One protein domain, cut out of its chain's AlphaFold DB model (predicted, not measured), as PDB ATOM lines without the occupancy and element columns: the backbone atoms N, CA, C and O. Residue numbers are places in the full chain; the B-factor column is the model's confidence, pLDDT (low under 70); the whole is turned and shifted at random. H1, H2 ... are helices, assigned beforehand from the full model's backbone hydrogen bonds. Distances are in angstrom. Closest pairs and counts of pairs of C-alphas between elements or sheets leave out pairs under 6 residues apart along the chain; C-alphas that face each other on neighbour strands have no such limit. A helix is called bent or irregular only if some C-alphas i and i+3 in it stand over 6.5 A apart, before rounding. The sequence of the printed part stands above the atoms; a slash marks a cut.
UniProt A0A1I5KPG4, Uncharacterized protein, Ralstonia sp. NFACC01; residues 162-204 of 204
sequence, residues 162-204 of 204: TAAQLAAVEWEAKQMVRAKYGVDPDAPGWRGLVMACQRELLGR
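AT A GLANCE: This is residues 162 to 204 of the 204 residues of an uncharacterized protein of Ralstonia sp. NFACC01 (UniProt A0A1I5KPG4). Two helices cross as an X, the longer H1 and the shorter H2, packed on each other near their middles at a steep angle. A loop of nine residues, 182 to 190, leaves the end of H1 and folds back to the start of H2. The printed part has 43 residues with two named helices, H1 then H2 along the chain, and no named strand; the class is all helix. The whole is compact, with a radius of gyration of the C-alphas of 9.8 A, and its outline is elongated, spanning 28 by 18 by 15 A.

HOW THE PARTS SIT: H1, residues 163 to 181, touches H2, residues 191 to 202, with 17 pairs of C-alphas within 8 A. H1 touches H2 with residues 169 to 177 alone. The closest C-alphas of the two helices are those of Ala 173 and Cys 197, 5.2 A apart. Their centres are 8.0 A apart. Their lines stand at a steep tilt of 61 degrees, and they run opposite ways. In H1 and H2, every backbone O i to N i+4 pair is within hydrogen-bond range.

IN THESE COORDINATES: H1 begins with C-alpha 163 at (129.653, 133.429, 145.711) and ends with C-alpha 181 at (123.572, 155.631, 159.107), 26.6 A from first to last C-alpha. H2 runs from Arg 191, with its C-alpha at (132.696, 146.542, 158.033), to Leu 202, with its C-alpha at (121.363, 135.147, 155.590), a length of 16.3 A. Neither helix is bent.

THE WHOLE: The two C-alphas farthest apart are those of Thr 162 and Gly 182, at 29.2 A. The C-alphas of Thr 162 and Arg 204, the first and last printed residues, are 16.4 A apart, and Arg 204 is also the chain's last residue. The printed part has no cut, and the link from H1 to H2 is short. The mean pLDDT of the printed part is 87.4, and one residue, Arg 204, is under 70.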
ATOM      1  N   THR A 162     125.979 130.550 147.132       77.81
ATOM      2  CA  THR A 162     126.967 130.708 146.062       77.81
ATOM      3  C   THR A 162     127.685 132.050 146.203       77.81
ATOM      4  O   THR A 162     127.134 133.009 146.744       77.81
ATOM      5  N   ALA A 163     128.905 132.168 145.672       78.44
ATOM      6  CA  ALA A 163     129.653 133.429 145.711       78.44
ATOM      7  C   ALA A 163     128.842 134.620 145.150       78.44
ATOM      8  O   ALA A 163     128.934 135.729 145.671       78.44
ATOM      9  N   ALA A 164     127.992 134.376 144.145       80.19
ATOM     10  CA  ALA A 164     127.078 135.374 143.591       80.19
ATOM     11  C   ALA A 164     125.973 135.789 144.580       80.19
ATOM     12  O   ALA A 164     125.675 136.973 144.709       80.19
ATOM     13  N   GLN A 165     125.397 134.836 145.315       81.19
ATOM     14  CA  GLN A 165     124.413 135.121 146.363       81.19
ATOM     15  C   GLN A 165     125.052 135.860 147.543       81.19
ATOM     16  O   GLN A 165     124.483 136.830 148.027       81.19
ATOM     17  N   LEU A 166     126.261 135.471 147.964       83.25
ATOM     18  CA  LEU A 166     127.000 136.187 149.009       83.25
ATOM     19  C   LEU A 166     127.300 137.632 148.604       83.25
ATOM     20  O   LEU A 166     127.135 138.527 149.427       83.25
ATOM     21  N   ALA A 167     127.684 137.863 147.345       85.81
ATOM     22  CA  ALA A 167     127.918 139.204 146.816       85.81
ATOM     23  C   ALA A 167     126.629 140.040 146.751       85.81
ATOM     24  O   ALA A 167     126.653 141.222 147.089       85.81
ATOM     25  N   ALA A 168     125.498 139.437 146.365       87.44
ATOM     26  CA  ALA A 168     124.200 140.110 146.357       87.44
ATOM     27  C   ALA A 168     123.761 140.517 147.774       87.44
ATOM     28  O   ALA A 168     123.364 141.661 147.992       87.44
ATOM     29  N   VAL A 169     123.916 139.619 148.751       88.94
ATOM     30  CA  VAL A 169     123.585 139.907 150.154       88.94
ATOM     31  C   VAL A 169     124.556 140.924 150.759       88.94
ATOM     32  O   VAL A 169     124.140 141.795 151.518       88.94
ATOM     33  N   GLU A 170     125.847 140.868 150.419       92.06
ATOM     34  CA  GLU A 170     126.813 141.890 150.837       92.06
ATOM     35  C   GLU A 170     126.435 143.267 150.273       92.06
ATOM     36  O   GLU A 170     126.466 144.260 151.000       92.06
ATOM     37  N   TRP A 171     126.035 143.336 148.999       91.75
ATOM     38  CA  TRP A 171     125.575 144.577 148.380       91.75
ATOM     39  C   TRP A 171     124.339 145.141 149.091       91.75
ATOM     40  O   TRP A 171     124.318 146.322 149.441       91.75
ATOM     41  N   GLU A 172     123.345 144.302 149.376       92.12
ATOM     42  CA  GLU A 172     122.137 144.702 150.103       92.12
ATOM     43  C   GLU A 172     122.460 145.163 151.534       92.12
ATOM     44  O   GLU A 172     122.005 146.224 151.970       92.12
ATOM     45  N   ALA A 173     123.339 144.448 152.242       92.88
ATOM     46  CA  ALA A 173     123.814 144.841 153.565       92.88
ATOM     47  C   ALA A 173     124.504 146.215 153.552       92.88
ATOM     48  O   ALA A 173     124.251 147.046 154.428       92.88
ATOM     49  N   LYS A 174     125.336 146.493 152.538       94.25
ATOM     50  CA  LYS A 174     125.970 147.808 152.352       94.25
ATOM     51  C   LYS A 174     124.936 148.908 152.114       94.25
ATOM     52  O   LYS A 174     125.060 149.980 152.709       94.25
ATOM     53  N   GLN A 175     123.901 148.650 151.310       93.19
ATOM     54  CA  GLN A 175     122.812 149.609 151.091       93.19
ATOM     55  C   GLN A 175     122.037 149.900 152.377       93.19
ATOM     56  O   GLN A 175     121.779 151.064 152.675       93.19
ATOM     57  N   MET A 176     121.729 148.881 153.185       91.50
ATOM     58  CA  MET A 176     121.052 149.081 154.471       91.50
ATOM     59  C   MET A 176     121.883 149.930 155.438       91.50
ATOM     60  O   MET A 176     121.348 150.839 156.071       91.50
ATOM     61  N   VAL A 177     123.192 149.673 155.541       92.50
ATOM     62  CA  VAL A 177     124.093 150.468 156.396       92.50
ATOM     63  C   VAL A 177     124.169 151.914 155.905       92.50
ATOM     64  O   VAL A 177     124.037 152.839 156.709       92.50
ATOM     65  N   ARG A 178     124.300 152.122 154.589       93.62
ATOM     66  CA  ARG A 178     124.301 153.458 153.981       93.62
ATOM     67  C   ARG A 178     122.990 154.199 154.247       93.62
ATOM     68  O   ARG A 178     123.028 155.345 154.679       93.62
ATOM     69  N   ALA A 179     121.847 153.546 154.047       92.75
ATOM     70  CA  ALA A 179     120.528 154.139 154.252       92.75
ATOM     71  C   ALA A 179     120.250 154.468 155.728       92.75
ATOM     72  O   ALA A 179     119.664 155.503 156.030       92.75
ATOM     73  N   LYS A 180     120.680 153.603 156.654       93.75
ATOM     74  CA  LYS A 180     120.393 153.748 158.087       93.75
ATOM     75  C   LYS A 180     121.297 154.757 158.790       93.75
ATOM     76  O   LYS A 180     120.839 155.436 159.704       93.75
ATOM     77  N   TYR A 181     122.569 154.830 158.400       92.00
ATOM     78  CA  TYR A 181     123.572 155.631 159.107       92.00
ATOM     79  C   TYR A 181     124.100 156.817 158.289       92.00
ATOM     80  O   TYR A 181     124.781 157.667 158.851       92.00
ATOM     81  N   GLY A 182     123.793 156.904 156.989       90.81
ATOM     82  CA  GLY A 182     124.266 157.990 156.122       90.81
ATOM     83  C   GLY A 182     125.776 157.961 155.866       90.81
ATOM     84  O   GLY A 182     126.374 158.998 155.592       90.81
ATOM     85  N   VAL A 183     126.402 156.788 155.993       91.19
ATOM     86  CA  VAL A 183     127.859 156.597 155.911       91.19
ATOM     87  C   VAL A 183     128.259 155.824 154.664       91.19
ATOM     88  O   VAL A 183     127.446 155.106 154.078       91.19
ATOM     89  N   ASP A 184     129.530 155.935 154.277       90.94
ATOM     90  CA  ASP A 184     130.095 155.080 153.240       90.94
ATOM     91  C   ASP A 184     130.502 153.715 153.828       90.94
ATOM     92  O   ASP A 184     131.434 153.651 154.635       90.94
ATOM     93  N   PRO A 185     129.812 152.613 153.476       88.00
ATOM     94  CA  PRO A 185     130.039 151.307 154.092       88.00
ATOM     95  C   PRO A 185     131.399 150.678 153.756       88.00
ATOM     96  O   PRO A 185     131.808 149.744 154.447       88.00
ATOM     97  N   ASP A 186     132.103 151.172 152.731       91.00
ATOM     98  CA  ASP A 186     133.444 150.703 152.362       91.00
ATOM     99  C   ASP A 186     134.570 151.427 153.133       91.00
ATOM    100  O   ASP A 186     135.732 151.015 153.076       91.00
ATOM    101  N   ALA A 187     134.246 152.465 153.914       88.00
ATOM    102  CA  ALA A 187     135.218 153.165 154.745       88.00
ATOM    103  C   ALA A 187     135.652 152.327 155.976       88.00
ATOM    104  O   ALA A 187     134.867 151.534 156.518       88.00
ATOM    105  N   PRO A 188     136.890 152.510 156.484       85.81
ATOM    106  CA  PRO A 188     137.370 151.809 157.674       85.81
ATOM    107  C   PRO A 188     136.455 152.042 158.886       85.81
ATOM    108  O   PRO A 188     136.058 153.169 159.166       85.81
ATOM    109  N   GLY A 189     136.134 150.973 159.621       87.19
ATOM    110  CA  GLY A 189     135.298 151.021 160.831       87.19
ATOM    111  C   GLY A 189     133.845 150.556 160.648       87.19
ATOM    112  O   GLY A 189     133.230 150.133 161.623       87.19
ATOM    113  N   TRP A 190     133.318 150.515 159.418       89.44
ATOM    114  CA  TRP A 190     131.908 150.161 159.156       89.44
ATOM    115  C   TRP A 190     131.676 148.697 158.763       89.44
ATOM    116  O   TRP A 190     130.550 148.198 158.832       89.44
ATOM    117  N   ARG A 191     132.748 147.960 158.437       88.88
ATOM    118  CA  ARG A 191     132.696 146.542 158.033       88.88
ATOM    119  C   ARG A 191     131.965 145.651 159.042       88.88
ATOM    120  O   ARG A 191     131.273 144.721 158.642       88.88
ATOM    121  N   GLY A 192     132.085 145.938 160.340       88.06
ATOM    122  CA  GLY A 192     131.394 145.180 161.389       88.06
ATOM    123  C   GLY A 192     129.866 145.275 161.294       88.06
ATOM    124  O   GLY A 192     129.182 144.270 161.484       88.06
ATOM    125  N   LEU A 193     129.337 146.450 160.935       88.50
ATOM    126  CA  LEU A 193     127.900 146.671 160.749       88.50
ATOM    127  C   LEU A 193     127.394 146.021 159.459       88.50
ATOM    128  O   LEU A 193     126.345 145.384 159.478       88.50
ATOM    129  N   VAL A 194     128.176 146.085 158.376       89.94
ATOM    130  CA  VAL A 194     127.867 145.370 157.125       89.94
ATOM    131  C   VAL A 194     127.799 143.859 157.370       89.94
ATOM    132  O   VAL A 194     126.832 143.222 156.971       89.94
ATOM    133  N   MET A 195     128.754 143.287 158.111       89.69
ATOM    134  CA  MET A 195     128.757 141.858 158.470       89.69
ATOM    135  C   MET A 195     127.607 141.476 159.416       89.69
ATOM    136  O   MET A 195     127.114 140.349 159.378       89.69
ATOM    137  N   ALA A 196     127.169 142.387 160.290       88.31
ATOM    138  CA  ALA A 196     125.995 142.166 161.134       88.31
ATOM    139  C   ALA A 196     124.710 142.114 160.293       88.31
ATOM    140  O   ALA A 196     123.956 141.152 160.408       88.31
ATOM    141  N   CYS A 197     124.520 143.081 159.391       87.81
ATOM    142  CA  CYS A 197     123.405 143.109 158.445       87.81
ATOM    143  C   CYS A 197     123.409 141.901 157.498       87.81
ATOM    144  O   CYS A 197     122.372 141.290 157.279       87.81
ATOM    145  N   GLN A 198     124.576 141.506 156.987       89.19
ATOM    146  CA  GLN A 198     124.725 140.335 156.124       89.19
ATOM    147  C   GLN A 198     124.322 139.036 156.841       89.19
ATOM    148  O   GLN A 198     123.661 138.191 156.247       89.19
ATOM    149  N   ARG A 199     124.670 138.877 158.128       86.38
ATOM    150  CA  ARG A 199     124.227 137.724 158.935       86.38
ATOM    151  C   ARG A 199     122.722 137.722 159.180       86.38
ATOM    152  O   ARG A 199     122.127 136.653 159.172       86.38
ATOM    153  N   GLU A 200     122.119 138.892 159.385       86.50
ATOM    154  CA  GLU A 200     120.666 139.010 159.533       86.50
ATOM    155  C   GLU A 200     119.939 138.637 158.234       86.50
ATOM    156  O   GLU A 200     118.953 137.912 158.281       86.50
ATOM    157  N   LEU A 201     120.456 139.067 157.078       84.44
ATOM    158  CA  LEU A 201     119.896 138.729 155.765       84.44
ATOM    159  C   LEU A 201     120.051 137.242 155.406       84.44
ATOM    160  O   LEU A 201     119.160 136.685 154.781       84.44
ATOM    161  N   LEU A 202     121.147 136.589 155.810       81.38
ATOM    162  CA  LEU A 202     121.363 135.147 155.590       81.38
ATOM    163  C   LEU A 202     120.629 134.245 156.598       81.38
ATOM    164  O   LEU A 202     120.572 133.035 156.391       81.38
ATOM    165  N   GLY A 203     120.140 134.804 157.710       73.44
ATOM    166  CA  GLY A 203     119.403 134.082 158.754       73.44
ATOM    167  C   GLY A 203     117.878 134.228 158.682       73.44
ATOM    168  O   GLY A 203     117.197 133.677 159.547       73.44
ATOM    169  N   ARG A 204     117.361 134.988 157.706       56.12
ATOM    170  CA  ARG A 204     115.935 135.096 157.352       56.12
ATOM    171  C   ARG A 204     115.575 134.072 156.282       56.12
ATOM    172  O   ARG A 204     114.429 133.579 156.344       56.12
TER     173      ARG A 204